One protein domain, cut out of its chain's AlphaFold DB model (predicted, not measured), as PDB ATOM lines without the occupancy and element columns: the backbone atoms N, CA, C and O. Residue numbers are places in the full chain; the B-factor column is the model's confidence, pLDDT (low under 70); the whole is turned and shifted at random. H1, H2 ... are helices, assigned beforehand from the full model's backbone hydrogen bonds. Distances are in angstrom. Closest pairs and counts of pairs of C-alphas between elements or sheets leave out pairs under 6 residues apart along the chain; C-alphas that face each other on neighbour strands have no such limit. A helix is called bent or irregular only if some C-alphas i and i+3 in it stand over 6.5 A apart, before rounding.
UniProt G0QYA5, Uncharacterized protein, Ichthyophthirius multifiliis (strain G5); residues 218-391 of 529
ATOM      1  N   THR A 218      -1.094  27.396   6.923       67.50
ATOM      2  CA  THR A 218      -0.498  26.460   5.966       67.50
ATOM      3  C   THR A 218      -0.697  26.919   4.526       67.50
ATOM      4  O   THR A 218       0.288  27.146   3.824       67.50
ATOM      5  N   GLY A 219      -1.942  27.136   4.092       65.00
ATOM      6  CA  GLY A 219      -2.246  27.584   2.727       65.00
ATOM      7  C   GLY A 219      -1.585  28.923   2.387       65.00
ATOM      8  O   GLY A 219      -0.966  29.076   1.332       65.00
ATOM      9  N   THR A 220      -1.631  29.867   3.330       73.00
ATOM     10  CA  THR A 220      -0.986  31.182   3.186       73.00
ATOM     11  C   THR A 220       0.540  31.051   3.120       73.00
ATOM     12  O   THR A 220       1.175  31.606   2.225       73.00
ATOM     13  N   PHE A 221       1.143  30.261   4.012       76.81
ATOM     14  CA  PHE A 221       2.584  30.015   4.049       76.81
ATOM     15  C   PHE A 221       3.080  29.392   2.740       76.81
ATOM     16  O   PHE A 221       4.004  29.919   2.116       76.81
ATOM     17  N   PHE A 222       2.415  28.346   2.247       72.62
ATOM     18  CA  PHE A 222       2.760  27.735   0.964       72.62
ATOM     19  C   PHE A 222       2.536  28.682  -0.222       72.62
ATOM     20  O   PHE A 222       3.307  28.634  -1.176       72.62
ATOM     21  N   GLY A 223       1.557  29.590  -0.150       72.19
ATOM     22  CA  GLY A 223       1.359  30.648  -1.146       72.19
ATOM     23  C   GLY A 223       2.482  31.694  -1.165       72.19
ATOM     24  O   GLY A 223       2.803  32.236  -2.223       72.19
ATOM     25  N   THR A 224       3.127  31.955  -0.022       81.31
ATOM     26  CA  THR A 224       4.224  32.941   0.081       81.31
ATOM     27  C   THR A 224       5.576  32.430  -0.426       81.31
ATOM     28  O   THR A 224       6.398  33.226  -0.881       81.31
ATOM     29  N   ILE A 225       5.823  31.117  -0.405       79.19
ATOM     30  CA  ILE A 225       7.109  30.539  -0.834       79.19
ATOM     31  C   ILE A 225       7.413  30.840  -2.317       79.19
ATOM     32  O   ILE A 225       8.489  31.380  -2.592       79.19
ATOM     33  N   PRO A 226       6.503  30.577  -3.283       75.62
ATOM     34  CA  PRO A 226       6.732  30.910  -4.689       75.62
ATOM     35  C   PRO A 226       7.020  32.396  -4.909       75.62
ATOM     36  O   PRO A 226       7.855  32.745  -5.741       75.62
ATOM     37  N   PHE A 227       6.366  33.267  -4.137       80.00
ATOM     38  CA  PHE A 227       6.583  34.707  -4.199       80.00
ATOM     39  C   PHE A 227       8.009  35.089  -3.784       80.00
ATOM     40  O   PHE A 227       8.686  35.808  -4.518       80.00
ATOM     41  N   LEU A 228       8.493  34.578  -2.648       83.38
ATOM     42  CA  LEU A 228       9.851  34.858  -2.167       83.38
ATOM     43  C   LEU A 228      10.917  34.341  -3.138       83.38
ATOM     44  O   LEU A 228      11.878  35.050  -3.437       83.38
ATOM     45  N   VAL A 229      10.718  33.133  -3.674       82.25
ATOM     46  CA  VAL A 229      11.616  32.540  -4.674       82.25
ATOM     47  C   VAL A 229      11.655  33.393  -5.941       82.25
ATOM     48  O   VAL A 229      12.735  33.694  -6.449       82.25
ATOM     49  N   ALA A 230      10.499  33.833  -6.435       78.06
ATOM     50  CA  ALA A 230      10.429  34.657  -7.633       78.06
ATOM     51  C   ALA A 230      11.020  36.056  -7.422       78.06
ATOM     52  O   ALA A 230      11.711  36.572  -8.298       78.06
ATOM     53  N   HIS A 231      10.825  36.650  -6.243       81.81
ATOM     54  CA  HIS A 231      11.454  37.919  -5.892       81.81
ATOM     55  C   HIS A 231      12.985  37.803  -5.856       81.81
ATOM     56  O   HIS A 231      13.685  38.624  -6.453       81.81
ATOM     57  N   PHE A 232      13.510  36.747  -5.226       85.38
ATOM     58  CA  PHE A 232      14.944  36.460  -5.212       85.38
ATOM     59  C   PHE A 232      15.491  36.218  -6.624       85.38
ATOM     60  O   PHE A 232      16.565  36.705  -6.970       85.38
ATOM     61  N   PHE A 233      14.732  35.522  -7.469       82.06
ATOM     62  CA  PHE A 233      15.095  35.271  -8.858       82.06
ATOM     63  C   PHE A 233      15.155  36.554  -9.701       82.06
ATOM     64  O   PHE A 233      16.113  36.756 -10.445       82.06
ATOM     65  N   VAL A 234      14.183  37.461  -9.550       79.31
ATOM     66  CA  VAL A 234      14.197  38.783 -10.204       79.31
ATOM     67  C   VAL A 234      15.407  39.592  -9.757       79.31
ATOM     68  O   VAL A 234      16.114  40.158 -10.590       79.31
ATOM     69  N   TYR A 235      15.683  39.603  -8.451       85.12
ATOM     70  CA  TYR A 235      16.866  40.256  -7.901       85.12
ATOM     71  C   TYR A 235      18.158  39.672  -8.489       85.12
ATOM     72  O   TYR A 235      19.047  40.417  -8.896       85.12
ATOM     73  N   PHE A 236      18.247  38.349  -8.602       84.81
ATOM     74  CA  PHE A 236      19.401  37.666  -9.178       84.81
ATOM     75  C   PHE A 236      19.603  37.993 -10.666       84.81
ATOM     76  O   PHE A 236      20.718  38.313 -11.078       84.81
ATOM     77  N   ILE A 237      18.534  37.994 -11.468       80.19
ATOM     78  CA  ILE A 237      18.588  38.398 -12.884       80.19
ATOM     79  C   ILE A 237      19.044  39.847 -13.030       80.19
ATOM     80  O   ILE A 237      19.845  40.154 -13.916       80.19
ATOM     81  N   TYR A 238      18.551  40.729 -12.159       81.12
ATOM     82  CA  TYR A 238      18.966  42.125 -12.132       81.12
ATOM     83  C   TYR A 238      20.470  42.257 -11.842       81.12
ATOM     84  O   TYR A 238      21.160  42.993 -12.544       81.12
ATOM     85  N   GLN A 239      21.003  41.491 -10.882       82.38
ATOM     86  CA  GLN A 239      22.438  41.481 -10.556       82.38
ATOM     87  C   GLN A 239      23.315  40.969 -11.706       82.38
ATOM     88  O   GLN A 239      24.382  41.518 -11.957       82.38
ATOM     89  N   ILE A 240      22.858  39.946 -12.434       82.31
ATOM     90  CA  ILE A 240      23.580  39.390 -13.592       82.31
ATOM     91  C   ILE A 240      23.521  40.321 -14.811       82.31
ATOM     92  O   ILE A 240      24.232  40.096 -15.789       82.31
ATOM     93  N   GLN A 241      22.700  41.378 -14.770       77.44
ATOM     94  CA  GLN A 241      22.528  42.309 -15.885       77.44
ATOM     95  C   GLN A 241      22.104  41.598 -17.185       77.44
ATOM     96  O   GLN A 241      22.396  42.056 -18.288       77.44
ATOM     97  N   MET A 242      21.377  40.480 -17.074       75.06
ATOM     98  CA  MET A 242      21.011  39.635 -18.220       75.06
ATOM     99  C   MET A 242      20.245  40.412 -19.305       75.06
ATOM    100  O   MET A 242      20.456  40.187 -20.491       75.06
ATOM    101  N   PHE A 243      19.400  41.363 -18.896       72.62
ATOM    102  CA  PHE A 243      18.621  42.229 -19.787       72.62
ATOM    103  C   PHE A 243      19.133  43.678 -19.815       72.62
ATOM    104  O   PHE A 243      18.376  44.598 -20.142       72.62
ATOM    105  N   SER A 244      20.398  43.915 -19.450       72.69
ATOM    106  CA  SER A 244      20.986  45.253 -19.537       72.69
ATOM    107  C   SER A 244      21.049  45.743 -20.979       72.69
ATOM    108  O   SER A 244      20.959  44.977 -21.947       72.69
ATOM    109  N   VAL A 245      21.178  47.059 -21.121       64.31
ATOM    110  CA  VAL A 245      21.303  47.707 -22.429       64.31
ATOM    111  C   VAL A 245      22.507  47.144 -23.188       64.31
ATOM    112  O   VAL A 245      22.372  46.830 -24.364       64.31
ATOM    113  N   ASP A 246      23.623  46.884 -22.506       66.62
ATOM    114  CA  ASP A 246      24.858  46.408 -23.142       66.62
ATOM    115  C   ASP A 246      24.712  45.011 -23.764       66.62
ATOM    116  O   ASP A 246      25.289  44.733 -24.809       66.62
ATOM    117  N   ASN A 247      23.910  44.123 -23.177       66.81
ATOM    118  CA  ASN A 247      23.768  42.758 -23.695       66.81
ATOM    119  C   ASN A 247      22.805  42.654 -24.885       66.81
ATOM    120  O   ASN A 247      22.939  41.738 -25.694       66.81
ATOM    121  N   VAL A 248      21.845  43.579 -25.010       67.25
ATOM    122  CA  VAL A 248      20.775  43.483 -26.022       67.25
ATOM    123  C   VAL A 248      20.877  44.554 -27.111       67.25
ATOM    124  O   VAL A 248      20.638  44.254 -28.280       67.25
ATOM    125  N   PHE A 249      21.267  45.788 -26.777       61.31
ATOM    126  CA  PHE A 249      21.407  46.865 -27.769       61.31
ATOM    127  C   PHE A 249      22.701  46.791 -28.583       61.31
ATOM    128  O   PHE A 249      22.733  47.338 -29.683       61.31
ATOM    129  N   ASN A 250      23.717  46.044 -28.134       52.03
ATOM    130  CA  ASN A 250      24.933  45.799 -28.923       52.03
ATOM    131  C   ASN A 250      24.663  45.134 -30.291       52.03
ATOM    132  O   ASN A 250      25.562  45.091 -31.127       52.03
ATOM    133  N   GLN A 251      23.449  44.629 -30.548       49.47
ATOM    134  CA  GLN A 251      23.056  44.077 -31.847       49.47
ATOM    135  C   GLN A 251      22.292  45.046 -32.769       49.47
ATOM    136  O   GLN A 251      22.188  44.730 -33.952       49.47
ATOM    137  N   TYR A 252      21.768  46.185 -32.287       50.97
ATOM    138  CA  TYR A 252      20.754  46.937 -33.051       50.97
ATOM    139  C   TYR A 252      20.943  48.452 -33.210       50.97
ATOM    140  O   TYR A 252      20.250  48.997 -34.062       50.97
ATOM    141  N   ASP A 253      21.856  49.146 -32.514       49.00
ATOM    142  CA  ASP A 253      22.087  50.566 -32.846       49.00
ATOM    143  C   ASP A 253      23.453  51.135 -32.425       49.00
ATOM    144  O   ASP A 253      23.972  50.844 -31.352       49.00
ATOM    145  N   VAL A 254      24.023  51.985 -33.288       52.69
ATOM    146  CA  VAL A 254      25.349  52.640 -33.152       52.69
ATOM    147  C   VAL A 254      25.232  54.010 -32.450       52.69
ATOM    148  O   VAL A 254      26.162  54.817 -32.441       52.69
ATOM    149  N   THR A 255      24.079  54.324 -31.857       60.56
ATOM    150  CA  THR A 255      23.844  55.617 -31.206       60.56
ATOM    151  C   THR A 255      24.381  55.627 -29.773       60.56
ATOM    152  O   THR A 255      24.173  54.707 -28.985       60.56
ATOM    153  N   ILE A 256      25.120  56.685 -29.427       64.81
ATOM    154  CA  ILE A 256      25.698  56.888 -28.094       64.81
ATOM    155  C   ILE A 256      24.554  57.251 -27.139       64.81
ATOM    156  O   ILE A 256      24.195  58.420 -27.009       64.81
ATOM    157  N   ILE A 257      23.953  56.246 -26.502       71.75
ATOM    158  CA  ILE A 257      22.934  56.438 -25.464       71.75
ATOM    159  C   ILE A 257      23.587  57.132 -24.264       71.75
ATOM    160  O   ILE A 257      24.659  56.728 -23.804       71.75
ATOM    161  N   THR A 258      22.948  58.176 -23.732       81.38
ATOM    162  CA  THR A 258      23.466  58.847 -22.535       81.38
ATOM    163  C   THR A 258      23.377  57.921 -21.308       81.38
ATOM    164  O   THR A 258      22.443  57.121 -21.199       81.38
ATOM    165  N   PRO A 259      24.298  58.013 -20.327       80.75
ATOM    166  CA  PRO A 259      24.245  57.178 -19.120       80.75
ATOM    167  C   PRO A 259      22.917  57.283 -18.349       80.75
ATOM    168  O   PRO A 259      22.487  56.325 -17.702       80.75
ATOM    169  N   GLU A 260      22.246  58.433 -18.430       82.56
ATOM    170  CA  GLU A 260      20.945  58.666 -17.803       82.56
ATOM    171  C   GLU A 260      19.805  57.933 -18.520       82.56
ATOM    172  O   GLU A 260      18.960  57.319 -17.865       82.56
ATOM    173  N   GLU A 261      19.791  57.945 -19.853       81.12
ATOM    174  CA  GLU A 261      18.821  57.190 -20.655       81.12
ATOM    175  C   GLU A 261      19.019  55.687 -20.495       81.12
ATOM    176  O   GLU A 261      18.044  54.960 -20.303       81.12
ATOM    177  N   LYS A 262      20.274  55.225 -20.456       81.94
ATOM    178  CA  LYS A 262      20.602  53.824 -20.165       81.94
ATOM    179  C   LYS A 262      19.993  53.377 -18.836       81.94
ATOM    180  O   LYS A 262      19.285  52.373 -18.784       81.94
ATOM    181  N   LYS A 263      20.191  54.164 -17.775       83.06
ATOM    182  CA  LYS A 263      19.624  53.879 -16.450       83.06
ATOM    183  C   LYS A 263      18.090  53.870 -16.464       83.06
ATOM    184  O   LYS A 263      17.484  53.019 -15.814       83.06
ATOM    185  N   LYS A 264      17.447  54.781 -17.205       84.38
ATOM    186  CA  LYS A 264      15.979  54.808 -17.358       84.38
ATOM    187  C   LYS A 264      15.449  53.565 -18.074       84.38
ATOM    188  O   LYS A 264      14.445  53.005 -17.635       84.38
ATOM    189  N   ILE A 265      16.126  53.116 -19.131       84.06
ATOM    190  CA  ILE A 265      15.762  51.904 -19.878       84.06
ATOM    191  C   ILE A 265      15.910  50.665 -18.989       84.06
ATOM    192  O   ILE A 265      14.992  49.853 -18.914       84.06
ATOM    193  N   GLU A 266      17.010  50.542 -18.243       83.75
ATOM    194  CA  GLU A 266      17.222  49.428 -17.305       83.75
ATOM    195  C   GLU A 266      16.148  49.380 -16.208       83.75
ATOM    196  O   GLU A 266      15.618  48.314 -15.886       83.75
ATOM    197  N   GLN A 267      15.757  50.538 -15.670       86.06
ATOM    198  CA  GLN A 267      14.655  50.632 -14.710       86.06
ATOM    199  C   GLN A 267      13.300  50.275 -15.345       86.06
ATOM    200  O   GLN A 267      12.507  49.561 -14.731       86.06
ATOM    201  N   GLY A 268      13.044  50.720 -16.579       88.25
ATOM    202  CA  GLY A 268      11.846  50.365 -17.345       88.25
ATOM    203  C   GLY A 268      11.729  48.861 -17.608       88.25
ATOM    204  O   GLY A 268      10.664  48.282 -17.391       88.25
ATOM    205  N   ARG A 269      12.837  48.203 -17.967       88.00
ATOM    206  CA  ARG A 269      12.916  46.746 -18.165       88.00
ATOM    207  C   ARG A 269      12.663  45.962 -16.880       88.00
ATOM    208  O   ARG A 269      11.953  44.962 -16.917       88.00
ATOM    209  N   SER A 270      13.164  46.436 -15.739       87.31
ATOM    210  CA  SER A 270      12.828  45.855 -14.429       87.31
ATOM    211  C   SER A 270      11.329  45.967 -14.120       87.31
ATOM    212  O   SER A 270      10.733  45.023 -13.605       87.31
ATOM    213  N   GLY A 271      10.691  47.084 -14.485       90.00
ATOM    214  CA  GLY A 271       9.236  47.236 -14.393       90.00
ATOM    215  C   GLY A 271       8.479  46.244 -15.285       90.00
ATOM    216  O   GLY A 271       7.565  45.569 -14.815       90.00
ATOM    217  N   LEU A 272       8.916  46.081 -16.540       89.75
ATOM    218  CA  LEU A 272       8.346  45.114 -17.485       89.75
ATOM    219  C   LEU A 272       8.461  43.670 -16.972       89.75
ATOM    220  O   LEU A 272       7.506  42.900 -17.069       89.75
ATOM    221  N   MET A 273       9.600  43.322 -16.374       88.50
ATOM    222  CA  MET A 273       9.844  42.016 -15.760       88.50
ATOM    223  C   MET A 273       8.834  41.708 -14.646       88.50
ATOM    224  O   MET A 273       8.248  40.625 -14.615       88.50
ATOM    225  N   LEU A 274       8.585  42.678 -13.761       89.56
ATOM    226  CA  LEU A 274       7.595  42.555 -12.688       89.56
ATOM    227  C   LEU A 274       6.166  42.439 -13.233       89.56
ATOM    228  O   LEU A 274       5.395  41.630 -12.721       89.56
ATOM    229  N   CYS A 275       5.820  43.173 -14.296       91.12
ATOM    230  CA  CYS A 275       4.516  43.054 -14.958       91.12
ATOM    231  C   CYS A 275       4.285  41.659 -15.540       91.12
ATOM    232  O   CYS A 275       3.250  41.046 -15.280       91.12
ATOM    233  N   ILE A 276       5.254  41.153 -16.311       88.62
ATOM    234  CA  ILE A 276       5.184  39.824 -16.924       88.62
ATOM    235  C   ILE A 276       5.047  38.766 -15.826       88.62
ATOM    236  O   ILE A 276       4.152  37.926 -15.883       88.62
ATOM    237  N   MET A 277       5.862  38.852 -14.775       86.50
ATOM    238  CA  MET A 277       5.795  37.930 -13.645       86.50
ATOM    239  C   MET A 277       4.469  38.017 -12.871       86.50
ATOM    240  O   MET A 277       3.931  36.988 -12.471       86.50
ATOM    241  N   GLY A 278       3.912  39.217 -12.692       89.69
ATOM    242  CA  GLY A 278       2.601  39.419 -12.073       89.69
ATOM    243  C   GLY A 278       1.470  38.763 -12.870       89.69
ATOM    244  O   GLY A 278       0.644  38.055 -12.296       89.69
ATOM    245  N   LEU A 279       1.477  38.916 -14.201       88.69
ATOM    246  CA  LEU A 279       0.541  38.230 -15.103       88.69
ATOM    247  C   LEU A 279       0.682  36.709 -15.017       88.69
ATOM    248  O   LEU A 279      -0.325  36.004 -14.942       88.69
ATOM    249  N   PHE A 280       1.919  36.208 -14.964       84.12
ATOM    250  CA  PHE A 280       2.167  34.789 -14.745       84.12
ATOM    251  C   PHE A 280       1.592  34.327 -13.412       84.12
ATOM    252  O   PHE A 280       0.858  33.352 -13.413       84.12
ATOM    253  N   PHE A 281       1.836  35.022 -12.300       85.38
ATOM    254  CA  PHE A 281       1.265  34.636 -11.008       85.38
ATOM    255  C   PHE A 281      -0.259  34.670 -10.980       85.38
ATOM    256  O   PHE A 281      -0.847  33.807 -10.349       85.38
ATOM    257  N   MET A 282      -0.915  35.591 -11.682       86.62
ATOM    258  CA  MET A 282      -2.379  35.580 -11.778       86.62
ATOM    259  C   MET A 282      -2.888  34.392 -12.607       86.62
ATOM    260  O   MET A 282      -3.798  33.689 -12.175       86.62
ATOM    261  N   TYR A 283      -2.266  34.111 -13.758       83.12
ATOM    262  CA  TYR A 283      -2.613  32.950 -14.587       83.12
ATOM    263  C   TYR A 283      -2.361  31.630 -13.849       83.12
ATOM    264  O   TYR A 283      -3.203  30.739 -13.805       83.12
ATOM    265  N   TYR A 284      -1.202  31.520 -13.210       73.31
ATOM    266  CA  TYR A 284      -0.811  30.356 -12.440       73.31
ATOM    267  C   TYR A 284      -1.579  30.251 -11.129       73.31
ATOM    268  O   TYR A 284      -1.920  29.145 -10.763       73.31
ATOM    269  N   GLY A 285      -1.949  31.339 -10.460       70.12
ATOM    270  CA  GLY A 285      -2.856  31.312  -9.308       70.12
ATOM    271  C   GLY A 285      -4.226  30.742  -9.670       70.12
ATOM    272  O   GLY A 285      -4.784  29.964  -8.906       70.12
ATOM    273  N   ALA A 286      -4.715  31.034 -10.879       66.31
ATOM    274  CA  ALA A 286      -5.937  30.438 -11.414       66.31
ATOM    275  C   ALA A 286      -5.770  28.966 -11.854       66.31
ATOM    276  O   ALA A 286      -6.756  28.239 -11.955       66.31
ATOM    277  N   CYS A 287      -4.539  28.513 -12.127       62.62
ATOM    278  CA  CYS A 287      -4.253  27.184 -12.684       62.62
ATOM    279  C   CYS A 287      -3.456  26.232 -11.764       62.62
ATOM    280  O   CYS A 287      -3.334  25.051 -12.101       62.62
ATOM    281  N   LEU A 288      -2.868  26.696 -10.657       60.34
ATOM    282  CA  LEU A 288      -2.103  25.879  -9.714       60.34
ATOM    283  C   LEU A 288      -3.081  25.162  -8.802       60.34
ATOM    284  O   LEU A 288      -3.684  25.732  -7.898       60.34
ATOM    285  N   GLN A 289      -3.188  23.874  -9.070       59.12
ATOM    286  CA  GLN A 289      -4.017  22.932  -8.352       59.12
ATOM    287  C   GLN A 289      -3.129  22.263  -7.309       59.12
ATOM    288  O   GLN A 289      -2.508  21.243  -7.601       59.12
ATOM    289  N   ILE A 290      -2.986  22.880  -6.133       54.03
ATOM    290  CA  ILE A 290      -2.268  22.267  -5.007       54.03
ATOM    291  C   ILE A 290      -3.285  21.605  -4.070       54.03
ATOM    292  O   ILE A 290      -3.950  22.300  -3.300       54.03
ATOM    293  N   PRO A 291      -3.436  20.273  -4.101       50.81
ATOM    294  CA  PRO A 291      -4.446  19.589  -3.309       50.81
ATOM    295  C   PRO A 291      -4.040  19.513  -1.832       50.81
ATOM    296  O   PRO A 291      -3.438  18.538  -1.421       50.81
ATOM    297  N   LEU A 292      -4.392  20.497  -1.002       50.94
ATOM    298  CA  LEU A 292      -4.159  20.414   0.449       50.94
ATOM    299  C   LEU A 292      -5.186  19.472   1.119       50.94
ATOM    300  O   LEU A 292      -6.383  19.683   0.915       50.94
ATOM    301  N   PRO A 293      -4.786  18.424   1.870       44.38
ATOM    302  CA  PRO A 293      -5.606  17.717   2.826       44.38
ATOM    303  C   PRO A 293      -5.585  18.577   4.077       44.38
ATOM    304  O   PRO A 293      -4.558  18.684   4.745       44.38
ATOM    305  N   SER A 294      -6.707  19.216   4.389       44.03
ATOM    306  CA  SER A 294      -6.911  19.498   5.797       44.03
ATOM    307  C   SER A 294      -7.346  18.181   6.442       44.03
ATOM    308  O   SER A 294      -8.056  17.368   5.843       44.03
ATOM    309  N   THR A 295      -6.891  17.970   7.667       42.09
ATOM    310  CA  THR A 295      -7.280  16.846   8.523       42.09
ATOM    311  C   THR A 295      -8.781  16.838   8.851       42.09
ATOM    312  O   THR A 295      -9.257  15.900   9.468       42.09
ATOM    313  N   GLU A 296      -9.536  17.868   8.451       45.41
ATOM    314  CA  GLU A 296     -10.992  17.968   8.627       45.41
ATOM    315  C   GLU A 296     -11.806  17.304   7.499       45.41
ATOM    316  O   GLU A 296     -13.025  17.210   7.625       45.41
ATOM    317  N   TYR A 297     -11.180  16.828   6.410       51.91
ATOM    318  CA  TYR A 297     -11.896  16.356   5.209       51.91
ATOM    319  C   TYR A 297     -11.528  14.925   4.783       51.91
ATOM    320  O   TYR A 297     -11.236  14.667   3.612       51.91
ATOM    321  N   GLU A 298     -11.572  13.984   5.728       44.38
ATOM    322  CA  GLU A 298     -11.300  12.551   5.501       44.38
ATOM    323  C   GLU A 298     -12.265  11.885   4.495       44.38
ATOM    324  O   GLU A 298     -11.898  10.897   3.871       44.38
ATOM    325  N   ASN A 299     -13.447  12.467   4.241       49.19
ATOM    326  CA  ASN A 299     -14.482  11.890   3.364       49.19
ATOM    327  C   ASN A 299     -14.569  12.508   1.954       49.19
ATOM    328  O   ASN A 299     -15.591  12.376   1.280       49.19
ATOM    329  N   ARG A 300     -13.541  13.220   1.485       54.25
ATOM    330  CA  ARG A 300     -13.579  13.839   0.148       54.25
ATOM    331  C   ARG A 300     -13.307  12.826  -0.972       54.25
ATOM    332  O   ARG A 300     -12.349  12.061  -0.905       54.25
ATOM    333  N   SER A 301     -14.093  12.891  -2.048       55.56
ATOM    334  CA  SER A 301     -13.924  12.057  -3.252       55.56
ATOM    335  C   SER A 301     -12.865  12.589  -4.228       55.56
ATOM    336  O   SER A 301     -12.321  11.830  -5.028       55.56
ATOM    337  N   VAL A 302     -12.548  13.889  -4.169       57.09
ATOM    338  CA  VAL A 302     -11.587  14.555  -5.064       57.09
ATOM    339  C   VAL A 302     -10.484  15.274  -4.286       57.09
ATOM    340  O   VAL A 302     -10.711  15.873  -3.237       57.09
ATOM    341  N   SER A 303      -9.261  15.235  -4.819       57.22
ATOM    342  CA  SER A 303      -8.078  15.854  -4.205       57.22
ATOM    343  C   SER A 303      -8.079  17.387  -4.304       57.22
ATOM    344  O   SER A 303      -7.602  18.076  -3.400       57.22
ATOM    345  N   TRP A 304      -8.647  17.933  -5.383       64.06
ATOM    346  CA  TRP A 304      -8.776  19.369  -5.619       64.06
ATOM    347  C   TRP A 304     -10.243  19.779  -5.720       64.06
ATOM    348  O   TRP A 304     -10.988  19.288  -6.568       64.06
ATOM    349  N   ILE A 305     -10.629  20.734  -4.880       62.22
ATOM    350  CA  ILE A 305     -12.024  21.134  -4.680       62.22
ATOM    351  C   ILE A 305     -12.594  21.854  -5.911       62.22
ATOM    352  O   ILE A 305     -13.773  21.725  -6.227       62.22
ATOM    353  N   GLY A 306     -11.752  22.549  -6.683       62.38
ATOM    354  CA  GLY A 306     -12.185  23.225  -7.910       62.38
ATOM    355  C   GLY A 306     -12.651  22.286  -9.032       62.38
ATOM    356  O   GLY A 306     -13.276  22.760  -9.975       62.38
ATOM    357  N   TYR A 307     -12.369  20.980  -8.940       60.22
ATOM    358  CA  TYR A 307     -12.902  19.969  -9.863       60.22
ATOM    359  C   TYR A 307     -14.221  19.361  -9.393       60.22
ATOM    360  O   TYR A 307     -14.789  18.528 -10.098       60.22
ATOM    361  N   ASN A 308     -14.719  19.761  -8.222       63.88
ATOM    362  CA  ASN A 308     -16.021  19.321  -7.781       63.88
ATOM    363  C   ASN A 308     -17.109  20.051  -8.582       63.88
ATOM    364  O   ASN A 308     -17.325  21.256  -8.417       63.88
ATOM    365  N   TYR A 309     -17.754  19.320  -9.492       61.34
ATOM    366  CA  TYR A 309     -18.834  19.839 -10.333       61.34
ATOM    367  C   TYR A 309     -20.174  19.891  -9.591       61.34
ATOM    368  O   TYR A 309     -21.076  20.614 -10.021       61.34
ATOM    369  N   THR A 310     -20.304  19.174  -8.470       59.72
ATOM    370  CA  THR A 310     -21.477  19.266  -7.604       59.72
ATOM    371  C   THR A 310     -21.318  20.481  -6.696       59.72
ATOM    372  O   THR A 310     -20.405  20.577  -5.880       59.72
ATOM    373  N   LYS A 311     -22.188  21.470  -6.893       69.38
ATOM    374  CA  LYS A 311     -22.286  22.647  -6.029       69.38
ATOM    375  C   LYS A 311     -23.627  22.602  -5.327       69.38
ATOM    376  O   LYS A 311     -24.619  22.261  -5.975       69.38
ATOM    377  N   ASP A 312     -23.650  23.005  -4.064       65.19
ATOM    378  CA  ASP A 312     -24.891  23.137  -3.310       65.19
ATOM    379  C   ASP A 312     -25.844  24.090  -4.048       65.19
ATOM    380  O   ASP A 312     -25.505  25.237  -4.355       65.19
ATOM    381  N   LYS A 313     -27.023  23.582  -4.411       69.88
ATOM    382  CA  LYS A 313     -28.033  24.335  -5.159       69.88
ATOM    383  C   LYS A 313     -28.940  25.157  -4.247       69.88
ATOM    384  O   LYS A 313     -29.601  26.058  -4.762       69.88
ATOM    385  N   SER A 314     -28.937  24.897  -2.940       64.00
ATOM    386  CA  SER A 314     -29.699  25.671  -1.955       64.00
ATOM    387  C   SER A 314     -29.191  27.114  -1.839       64.00
ATOM    388  O   SER A 314     -29.957  28.031  -1.551       64.00
ATOM    389  N   LEU A 315     -27.909  27.334  -2.146       68.50
ATOM    390  CA  LEU A 315     -27.279  28.648  -2.149       68.50
ATOM    391  C   LEU A 315     -27.531  29.410  -3.454       68.50
ATOM    392  O   LEU A 315     -27.671  28.833  -4.538       68.50
ATOM    393  N   GLU A 316     -27.515  30.738  -3.370       67.81
ATOM    394  CA  GLU A 316     -27.561  31.616  -4.538       67.81
ATOM    395  C   GLU A 316     -26.329  31.393  -5.434       67.81
ATOM    396  O   GLU A 316     -25.220  31.168  -4.943       67.81
ATOM    397  N   ILE A 317     -26.511  31.473  -6.758       73.44
ATOM    398  CA  ILE A 317     -25.515  31.102  -7.789       73.44
ATOM    399  C   ILE A 317     -24.132  31.721  -7.532       73.44
ATOM    400  O   ILE A 317     -23.111  31.072  -7.767       73.44
ATOM    401  N   ILE A 318     -24.106  32.956  -7.025       73.69
ATOM    402  CA  ILE A 318     -22.891  33.732  -6.756       73.69
ATOM    403  C   ILE A 318     -22.063  33.104  -5.621       73.69
ATOM    404  O   ILE A 318     -20.833  33.113  -5.672       73.69
ATOM    405  N   TYR A 319     -22.716  32.513  -4.618       72.62
ATOM    406  CA  TYR A 319     -22.054  31.950  -3.440       72.62
ATOM    407  C   TYR A 319     -21.680  30.480  -3.602       72.62
ATOM    408  O   TYR A 319     -20.743  30.027  -2.954       72.62
ATOM    409  N   ARG A 320     -22.311  29.754  -4.529       72.56
ATOM    410  CA  ARG A 320     -22.061  28.319  -4.760       72.56
ATOM    411  C   ARG A 320     -20.593  27.967  -4.999       72.56
ATOM    412  O   ARG A 320     -20.129  26.919  -4.574       72.56
ATOM    413  N   SER A 321     -19.847  28.805  -5.720       72.38
ATOM    414  CA  SER A 321     -18.415  28.565  -5.963       72.38
ATOM    415  C   SER A 321     -17.535  28.865  -4.754       72.38
ATOM    416  O   SER A 321     -16.505  28.215  -4.592       72.38
ATOM    417  N   LEU A 322     -17.919  29.852  -3.943       74.12
ATOM    418  CA  LEU A 322     -17.198  30.220  -2.728       74.12
ATOM    419  C   LEU A 322     -17.426  29.169  -1.642       74.12
ATOM    420  O   LEU A 322     -16.472  28.719  -1.014       74.12
ATOM    421  N   ASP A 323     -18.680  28.751  -1.489       70.12
ATOM    422  CA  ASP A 323     -19.079  27.699  -0.568       70.12
ATOM    423  C   ASP A 323     -18.428  26.368  -0.928       70.12
ATOM    424  O   ASP A 323     -17.842  25.743  -0.059       70.12
ATOM    425  N   ASN A 324     -18.361  26.010  -2.217       71.44
ATOM    426  CA  ASN A 324     -17.641  24.809  -2.646       71.44
ATOM    427  C   ASN A 324     -16.173  24.819  -2.173       71.44
ATOM    428  O   ASN A 324     -15.659  23.776  -1.805       71.44
ATOM    429  N   MET A 325     -15.507  25.984  -2.121       70.06
ATOM    430  CA  MET A 325     -14.128  26.117  -1.614       70.06
ATOM    431  C   MET A 325     -14.002  26.105  -0.080       70.06
ATOM    432  O   MET A 325     -12.879  25.962   0.421       70.06
ATOM    433  N   GLN A 326     -15.114  26.262   0.648       69.06
ATOM    434  CA  GLN A 326     -15.262  26.143   2.108       69.06
ATOM    435  C   GLN A 326     -14.232  26.916   2.954       69.06
ATOM    436  O   GLN A 326     -13.951  26.537   4.087       69.06
ATOM    437  N   PHE A 327     -13.627  27.987   2.421       70.25
ATOM    438  CA  PHE A 327     -12.487  28.679   3.053       70.25
ATOM    439  C   PHE A 327     -11.339  27.733   3.460       70.25
ATOM    440  O   PHE A 327     -10.632  27.962   4.438       70.25
ATOM    441  N   SER A 328     -11.139  26.663   2.692       70.50
ATOM    442  CA  SER A 328     -10.044  25.711   2.887       70.50
ATOM    443  C   SER A 328      -8.670  26.336   2.605       70.50
ATOM    444  O   SER A 328      -8.552  27.398   1.989       70.50
ATOM    445  N   ASP A 329      -7.590  25.646   2.967       71.88
ATOM    446  CA  ASP A 329      -6.219  26.082   2.671       71.88
ATOM    447  C   ASP A 329      -5.986  26.357   1.170       71.88
ATOM    448  O   ASP A 329      -5.179  27.218   0.814       71.88
ATOM    449  N   GLN A 330      -6.720  25.665   0.285       73.88
ATOM    450  CA  GLN A 330      -6.676  25.872  -1.168       73.88
ATOM    451  C   GLN A 330      -7.189  27.269  -1.552       73.88
ATOM    452  O   GLN A 330      -6.592  27.935  -2.399       73.88
ATOM    453  N   PHE A 331      -8.247  27.747  -0.890       77.88
ATOM    454  CA  PHE A 331      -8.790  29.091  -1.094       77.88
ATOM    455  C   PHE A 331      -7.760  30.168  -0.730       77.88
ATOM    456  O   PHE A 331      -7.480  31.064  -1.530       77.88
ATOM    457  N   TYR A 332      -7.136  30.049   0.445       80.00
ATOM    458  CA  TYR A 332      -6.124  31.007   0.902       80.00
ATOM    459  C   TYR A 332      -4.849  30.965   0.061       80.00
ATOM    460  O   TYR A 332      -4.245  32.009  -0.188       80.00
ATOM    461  N   PHE A 333      -4.465  29.791  -0.440       78.56
ATOM    462  CA  PHE A 333      -3.354  29.642  -1.374       78.56
ATOM    463  C   PHE A 333      -3.600  30.403  -2.693       78.56
ATOM    464  O   PHE A 333      -2.779  31.241  -3.082       78.56
ATOM    465  N   ILE A 334      -4.751  30.177  -3.344       79.56
ATOM    466  CA  ILE A 334      -5.136  30.870  -4.590       79.56
ATOM    467  C   ILE A 334      -5.227  32.380  -4.354       79.56
ATOM    468  O   ILE A 334      -4.681  33.171  -5.133       79.56
ATOM    469  N   GLY A 335      -5.891  32.787  -3.267       84.00
ATOM    470  CA  GLY A 335      -6.051  34.191  -2.900       84.00
ATOM    471  C   GLY A 335      -4.707  34.890  -2.694       84.00
ATOM    472  O   GLY A 335      -4.491  35.985  -3.216       84.00
ATOM    473  N   THR A 336      -3.767  34.231  -2.015       85.81
ATOM    474  CA  THR A 336      -2.423  34.764  -1.747       85.81
ATOM    475  C   THR A 336      -1.620  34.949  -3.037       85.81
ATOM    476  O   THR A 336      -1.104  36.040  -3.286       85.81
ATOM    477  N   ILE A 337      -1.556  33.929  -3.903       84.06
ATOM    478  CA  ILE A 337      -0.816  34.018  -5.175       84.06
ATOM    479  C   ILE A 337      -1.409  35.089  -6.092       84.06
ATOM    480  O   ILE A 337      -0.668  35.881  -6.679       84.06
ATOM    481  N   THR A 338      -2.736  35.150  -6.190       86.81
ATOM    482  CA  THR A 338      -3.418  36.137  -7.037       86.81
ATOM    483  C   THR A 338      -3.163  37.557  -6.531       86.81
ATOM    484  O   THR A 338      -2.834  38.442  -7.319       86.81
ATOM    485  N   THR A 339      -3.218  37.768  -5.211       90.25
ATOM    486  CA  THR A 339      -2.931  39.068  -4.587       90.25
ATOM    487  C   THR A 339      -1.499  39.521  -4.866       90.25
ATOM    488  O   THR A 339      -1.278  40.663  -5.273       90.25
ATOM    489  N   PHE A 340      -0.519  38.627  -4.720       88.56
ATOM    490  CA  PHE A 340       0.870  38.942  -5.057       88.56
ATOM    491  C   PHE A 340       1.080  39.202  -6.553       88.56
ATOM    492  O   PHE A 340       1.852  40.092  -6.915       88.56
ATOM    493  N   GLY A 341       0.372  38.479  -7.427       90.25
ATOM    494  CA  GLY A 341       0.392  38.720  -8.869       90.25
ATOM    495  C   GLY A 341      -0.098  40.123  -9.236       90.25
ATOM    496  O   GLY A 341       0.581  40.839  -9.976       90.25
ATOM    497  N   ILE A 342      -1.217  40.556  -8.645       92.38
ATOM    498  CA  ILE A 342      -1.746  41.920  -8.802       92.38
ATOM    499  C   ILE A 342      -0.737  42.951  -8.284       92.38
ATOM    500  O   ILE A 342      -0.465  43.946  -8.957       92.38
ATOM    501  N   LEU A 343      -0.138  42.709  -7.115       92.31
ATOM    502  CA  LEU A 343       0.830  43.622  -6.509       92.31
ATOM    503  C   LEU A 343       2.069  43.822  -7.395       92.31
ATOM    504  O   LEU A 343       2.474  44.963  -7.630       92.31
ATOM    505  N   PHE A 344       2.642  42.749  -7.945       90.94
ATOM    506  CA  PHE A 344       3.764  42.863  -8.880       90.94
ATOM    507  C   PHE A 344       3.390  43.578 -10.174       90.94
ATOM    508  O   PHE A 344       4.174  44.395 -10.659       90.94
ATOM    509  N   PHE A 345       2.191  43.329 -10.697       93.38
ATOM    510  CA  PHE A 345       1.702  44.020 -11.881       93.38
ATOM    511  C   PHE A 345       1.579  45.533 -11.649       93.38
ATOM    512  O   PHE A 345       2.100  46.328 -12.432       93.38
ATOM    513  N   VAL A 346       0.968  45.952 -10.537       95.38
ATOM    514  CA  VAL A 346       0.799  47.375 -10.197       95.38
ATOM    515  C   VAL A 346       2.147  48.064  -9.963       95.38
ATOM    516  O   VAL A 346       2.368  49.174 -10.461       95.38
ATOM    517  N   ILE A 347       3.073  47.417  -9.248       92.25
ATOM    518  CA  ILE A 347       4.420  47.962  -9.016       92.25
ATOM    519  C   ILE A 347       5.189  48.079 -10.338       92.25
ATOM    520  O   ILE A 347       5.770  49.132 -10.605       92.25
ATOM    521  N   GLY A 348       5.154  47.047 -11.183       92.19
ATOM    522  CA  GLY A 348       5.809  47.054 -12.491       92.19
ATOM    523  C   GLY A 348       5.292  48.174 -13.395       92.19
ATOM    524  O   GLY A 348       6.082  48.960 -13.923       92.19
ATOM    525  N   MET A 349       3.966  48.330 -13.478       93.12
ATOM    526  CA  MET A 349       3.323  49.400 -14.246       93.12
ATOM    527  C   MET A 349       3.709  50.785 -13.720       93.12
ATOM    528  O   MET A 349       4.016  51.687 -14.498       93.12
ATOM    529  N   THR A 350       3.756  50.955 -12.397       94.00
ATOM    530  CA  THR A 350       4.150  52.225 -11.773       94.00
ATOM    531  C   THR A 350       5.597  52.594 -12.101       94.00
ATOM    532  O   THR A 350       5.885  53.760 -12.377       94.00
ATOM    533  N   ILE A 351       6.511  51.618 -12.100       91.75
ATOM    534  CA  ILE A 351       7.917  51.833 -12.474       91.75
ATOM    535  C   ILE A 351       8.011  52.278 -13.937       91.75
ATOM    536  O   ILE A 351       8.642  53.296 -14.210       91.75
ATOM    537  N   MET A 352       7.333  51.579 -14.854       91.50
ATOM    538  CA  MET A 352       7.344  51.911 -16.285       91.50
ATOM    539  C   MET A 352       6.775  53.305 -16.577       91.50
ATOM    540  O   MET A 352       7.340  54.050 -17.377       91.50
ATOM    541  N   LEU A 353       5.685  53.690 -15.905       92.69
ATOM    542  CA  LEU A 353       5.087  55.019 -16.063       92.69
ATOM    543  C   LEU A 353       6.015  56.129 -15.558       92.69
ATOM    544  O   LEU A 353       6.136  57.170 -16.202       92.69
ATOM    545  N   ARG A 354       6.708  55.912 -14.431       91.81
ATOM    546  CA  ARG A 354       7.655  56.891 -13.873       91.81
ATOM    547  C   ARG A 354       8.906  57.063 -14.728       91.81
ATOM    548  O   ARG A 354       9.451  58.162 -14.774       91.81
ATOM    549  N   THR A 355       9.360  56.005 -15.396       88.94
ATOM    550  CA  THR A 355      10.515  56.065 -16.302       88.94
ATOM    551  C   THR A 355      10.148  56.503 -17.719       88.94
ATOM    552  O   THR A 355      11.052  56.678 -18.532       88.94
ATOM    553  N   GLN A 356       8.855  56.710 -18.008       88.75
ATOM    554  CA  GLN A 356       8.328  56.975 -19.353       88.75
ATOM    555  C   GLN A 356       8.755  55.901 -20.367       88.75
ATOM    556  O   GLN A 356       9.048  56.187 -21.526       88.75
ATOM    557  N   TYR A 357       8.814  54.651 -19.914       86.50
ATOM    558  CA  TYR A 357       9.286  53.535 -20.718       86.50
ATOM    559  C   TYR A 357       8.181  52.996 -21.633       86.50
ATOM    560  O   TYR A 357       7.105  52.599 -21.177       86.50
ATOM    561  N   ILE A 358       8.470  52.941 -22.933       87.00
ATOM    562  CA  ILE A 358       7.587  52.369 -23.951       87.00
ATOM    563  C   ILE A 358       8.044  50.934 -24.212       87.00
ATOM    564  O   ILE A 358       9.091  50.689 -24.801       87.00
ATOM    565  N   PHE A 359       7.249  49.961 -23.776       84.06
ATOM    566  CA  PHE A 359       7.624  48.550 -23.892       84.06
ATOM    567  C   PHE A 359       7.510  47.998 -25.320       84.06
ATOM    568  O   PHE A 359       8.243  47.081 -25.664       84.06
ATOM    569  N   PHE A 360       6.630  48.551 -26.166       82.94
ATOM    570  CA  PHE A 360       6.479  48.112 -27.562       82.94
ATOM    571  C   PHE A 360       7.686  48.452 -28.442       82.94
ATOM    572  O   PHE A 360       7.903  47.795 -29.455       82.94
ATOM    573  N   SER A 361       8.453  49.479 -28.075       82.00
ATOM    574  CA  SER A 361       9.663  49.868 -28.799       82.00
ATOM    575  C   SER A 361      10.903  49.101 -28.348       82.00
ATOM    576  O   SER A 361      11.934  49.203 -29.005       82.00
ATOM    577  N   ASP A 362      10.840  48.362 -27.235       82.88
ATOM    578  CA  ASP A 362      12.000  47.638 -26.720       82.88
ATOM    579  C   ASP A 362      12.023  46.192 -27.251       82.88
ATOM    580  O   ASP A 362      11.127  45.402 -26.929       82.88
ATOM    581  N   PRO A 363      13.055  45.793 -28.018       82.62
ATOM    582  CA  PRO A 363      13.172  44.432 -28.537       82.62
ATOM    583  C   PRO A 363      13.314  43.367 -27.436       82.62
ATOM    584  O   PRO A 363      13.106  42.188 -27.721       82.62
ATOM    585  N   VAL A 364      13.616  43.745 -26.183       84.00
ATOM    586  CA  VAL A 364      13.736  42.824 -25.033       84.00
ATOM    587  C   VAL A 364      12.430  42.126 -24.668       84.00
ATOM    588  O   VAL A 364      12.466  41.062 -24.048       84.00
ATOM    589  N   ILE A 365      11.275  42.651 -25.079       85.19
ATOM    590  CA  ILE A 365       9.987  42.045 -24.728       85.19
ATOM    591  C   ILE A 365       9.864  40.587 -25.201       85.19
ATOM    592  O   ILE A 365       9.439  39.720 -24.437       85.19
ATOM    593  N   TYR A 366      10.305  40.285 -26.424       85.31
ATOM    594  CA  TYR A 366      10.228  38.946 -27.010       85.31
ATOM    595  C   TYR A 366      11.124  37.911 -26.307       85.31
ATOM    596  O   TYR A 366      10.607  36.849 -25.935       85.31
ATOM    597  N   PRO A 367      12.428  38.167 -26.069       84.81
ATOM    598  CA  PRO A 367      13.258  37.249 -25.303       84.81
ATOM    599  C   PRO A 367      12.801  37.147 -23.844       84.81
ATOM    600  O   PRO A 367      12.862  36.049 -23.305       84.81
ATOM    601  N   MET A 368      12.271  38.212 -23.221       84.88
ATOM    602  CA  MET A 368      11.700  38.120 -21.868       84.88
ATOM    603  C   MET A 368      10.508  37.165 -21.811       84.88
ATOM    604  O   MET A 368      10.508  36.250 -20.992       84.88
ATOM    605  N   ILE A 369       9.505  37.337 -22.677       84.44
ATOM    606  CA  ILE A 369       8.325  36.461 -22.696       84.44
ATOM    607  C   ILE A 369       8.743  35.008 -22.954       84.44
ATOM    608  O   ILE A 369       8.284  34.100 -22.263       84.44
ATOM    609  N   THR A 370       9.659  34.797 -23.902       85.69
ATOM    610  CA  THR A 370      10.180  33.466 -24.250       85.69
ATOM    611  C   THR A 370      10.910  32.830 -23.065       85.69
ATOM    612  O   THR A 370      10.627  31.693 -22.693       85.69
ATOM    613  N   PHE A 371      11.803  33.578 -22.418       83.75
ATOM    614  CA  PHE A 371      12.536  33.151 -21.229       83.75
ATOM    615  C   PHE A 371      11.597  32.770 -20.081       83.75
ATOM    616  O   PHE A 371      11.732  31.695 -19.499       83.75
ATOM    617  N   TYR A 372      10.597  33.604 -19.798       81.19
ATOM    618  CA  TYR A 372       9.604  33.303 -18.774       81.19
ATOM    619  C   TYR A 372       8.781  32.062 -19.117       81.19
ATOM    620  O   TYR A 372       8.597  31.207 -18.256       81.19
ATOM    621  N   TYR A 373       8.344  31.903 -20.366       82.62
ATOM    622  CA  TYR A 373       7.626  30.703 -20.792       82.62
ATOM    623  C   TYR A 373       8.447  29.424 -20.543       82.62
ATOM    624  O   TYR A 373       7.947  28.463 -19.952       82.62
ATOM    625  N   PHE A 374       9.735  29.437 -20.907       84.25
ATOM    626  CA  PHE A 374      10.636  28.296 -20.722       84.25
ATOM    627  C   PHE A 374      11.065  28.044 -19.276       84.25
ATOM    628  O   PHE A 374      11.491  26.935 -18.978       84.25
ATOM    629  N   ILE A 375      10.948  29.009 -18.365       79.12
ATOM    630  CA  ILE A 375      11.234  28.785 -16.939       79.12
ATOM    631  C   ILE A 375       9.982  28.360 -16.181       79.12
ATOM    632  O   ILE A 375      10.019  27.444 -15.356       79.12
ATOM    633  N   VAL A 376       8.852  29.000 -16.461       75.06
ATOM    634  CA  VAL A 376       7.631  28.805 -15.682       75.06
ATOM    635  C   VAL A 376       6.943  27.477 -16.046       75.06
ATOM    636  O   VAL A 376       6.429  26.772 -15.174       75.06
ATOM    637  N   HIS A 377       6.981  27.049 -17.313       76.50
ATOM    638  CA  HIS A 377       6.347  25.787 -17.709       76.50
ATOM    639  C   HIS A 377       7.042  24.537 -17.119       76.50
ATOM    640  O   HIS A 377       6.346  23.662 -16.591       76.50
ATOM    641  N   PRO A 378       8.385  24.420 -17.126       80.81
ATOM    642  CA  PRO A 378       9.071  23.296 -16.490       80.81
ATOM    643  C   PRO A 378       9.006  23.342 -14.970       80.81
ATOM    644  O   PRO A 378       8.916  22.290 -14.347       80.81
ATOM    645  N   THR A 379       9.008  24.533 -14.356       73.69
ATOM    646  CA  THR A 379       8.856  24.645 -12.896       73.69
ATOM    647  C   THR A 379       7.489  24.150 -12.439       73.69
ATOM    648  O   THR A 379       7.440  23.414 -11.459       73.69
ATOM    649  N   LYS A 380       6.402  24.419 -13.183       74.06
ATOM    650  CA  LYS A 380       5.086  23.792 -12.940       74.06
ATOM    651  C   LYS A 380       5.177  22.266 -12.950       74.06
ATOM    652  O   LYS A 380       4.696  21.609 -12.032       74.06
ATOM    653  N   TRP A 381       5.779  21.711 -13.998       79.62
ATOM    654  CA  TRP A 381       5.890  20.264 -14.168       79.62
ATOM    655  C   TRP A 381       6.742  19.623 -13.064       79.62
ATOM    656  O   TRP A 381       6.319  18.638 -12.468       79.62
ATOM    657  N   LEU A 382       7.890  20.224 -12.734       74.50
ATOM    658  CA  LEU A 382       8.762  19.787 -11.641       74.50
ATOM    659  C   LEU A 382       8.044  19.835 -10.299       74.50
ATOM    660  O   LEU A 382       8.133  18.888  -9.530       74.50
ATOM    661  N   MET A 383       7.323  20.918 -10.026       71.69
ATOM    662  CA  MET A 383       6.543  21.073  -8.808       71.69
ATOM    663  C   MET A 383       5.495  19.960  -8.673       71.69
ATOM    664  O   MET A 383       5.474  19.276  -7.654       71.69
ATOM    665  N   ILE A 384       4.704  19.695  -9.721       69.94
ATOM    666  CA  ILE A 384       3.740  18.580  -9.740       69.94
ATOM    667  C   ILE A 384       4.451  17.233  -9.544       69.94
ATOM    668  O   ILE A 384       3.993  16.417  -8.752       69.94
ATOM    669  N   TYR A 385       5.586  17.017 -10.214       74.06
ATOM    670  CA  TYR A 385       6.371  15.786 -10.109       74.06
ATOM    671  C   TYR A 385       6.910  15.548  -8.691       74.06
ATOM    672  O   TYR A 385       6.758  14.453  -8.144       74.06
ATOM    673  N   PHE A 386       7.516  16.566  -8.071       67.94
ATOM    674  CA  PHE A 386       7.984  16.488  -6.688       67.94
ATOM    675  C   PHE A 386       6.813  16.224  -5.748       67.94
ATOM    676  O   PHE A 386       6.895  15.326  -4.913       67.94
ATOM    677  N   TRP A 387       5.696  16.927  -5.932       66.81
ATOM    678  CA  TRP A 387       4.509  16.722  -5.112       66.81
ATOM    679  C   TRP A 387       3.897  15.331  -5.261       66.81
ATOM    680  O   TRP A 387       3.496  14.761  -4.251       66.81
ATOM    681  N   SER A 388       3.881  14.749  -6.463       66.44
ATOM    682  CA  SER A 388       3.404  13.376  -6.668       66.44
ATOM    683  C   SER A 388       4.343  12.314  -6.096       66.44
ATOM    684  O   SER A 388       3.903  11.212  -5.809       66.44
ATOM    685  N   LYS A 389       5.639  12.617  -5.946       71.38
ATOM    686  CA  LYS A 389       6.655  11.642  -5.521       71.38
ATOM    687  C   LYS A 389       6.796  11.527  -4.003       71.38
ATOM    688  O   LYS A 389       7.248  10.496  -3.520       71.38
ATOM    689  N   PHE A 390       6.466  12.583  -3.263       66.38
ATOM    690  CA  PHE A 390       6.594  12.609  -1.803       66.38
ATOM    691  C   PHE A 390       5.353  12.091  -1.056       66.38
ATOM    692  O   PHE A 390       5.323  12.213   0.163       66.38
ATOM    693  N   ASP A 391       4.347  11.538  -1.753       55.00
ATOM    694  CA  ASP A 391       3.116  10.959  -1.174       55.00
ATOM    695  C   ASP A 391       2.428  11.829  -0.103       55.00
ATOM    696  O   ASP A 391       1.661  11.348   0.727       55.00
TER     697      ASP A 391
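Overview. This is residues 218 to 391 of the 529 residues of an uncharacterized protein of Ichthyophthirius multifiliis (strain G5) (UniProt G0QYA5). Three long helices, H1, H3 and H5, make an up-and-down bundle, each running against the one before, with H3 and H5 side by side as its core. H6 slants away from H3; H2 lies near one end, H4 and loop 288 to 316 at the other. The printed part has 174 residues with six named helices, H1 to H6, and no named strand: all helix, loose, radius of gyration of the C-alphas 20.4 A, spans 68 by 38 by 23 A.

Along the chain. Find C-alpha 218 at (-0.498, 26.460, 5.966); H1 runs from there to 240, 33.6 A. Next come H2, 245 to 249; H3, 259 to 287, 41.9 A; H4, 317 to 325, only just irregular, C-alphas 318 and 321 being 6.9 A apart; H5, 329 to 355, 39.2 A; and H6, 365 to 389, 36.1 A, with C-alpha 389 at (6.655, 11.642, -5.521).

Arrangement. Residues 218 to 227 of H1 touch H5, closest at C-alphas 219 and 329, 4.2 A. H3, the hub, touches H5 at a shallow tilt of 21 degrees, opposite ways, closest at C-alphas 271 and 348, 3.9 A. Backbone O i to N i+4 pairs are within hydrogen-bond range throughout H2, H3 and H5, and in 17 of 19, 3 of 5 and 20 of 21 in H1, H4 and H6.

Size, cuts and confidence. The printed part has no cut; H3 to H4 is a long link, and pLDDT is under 70 in 52 residues, among them 286 to 316.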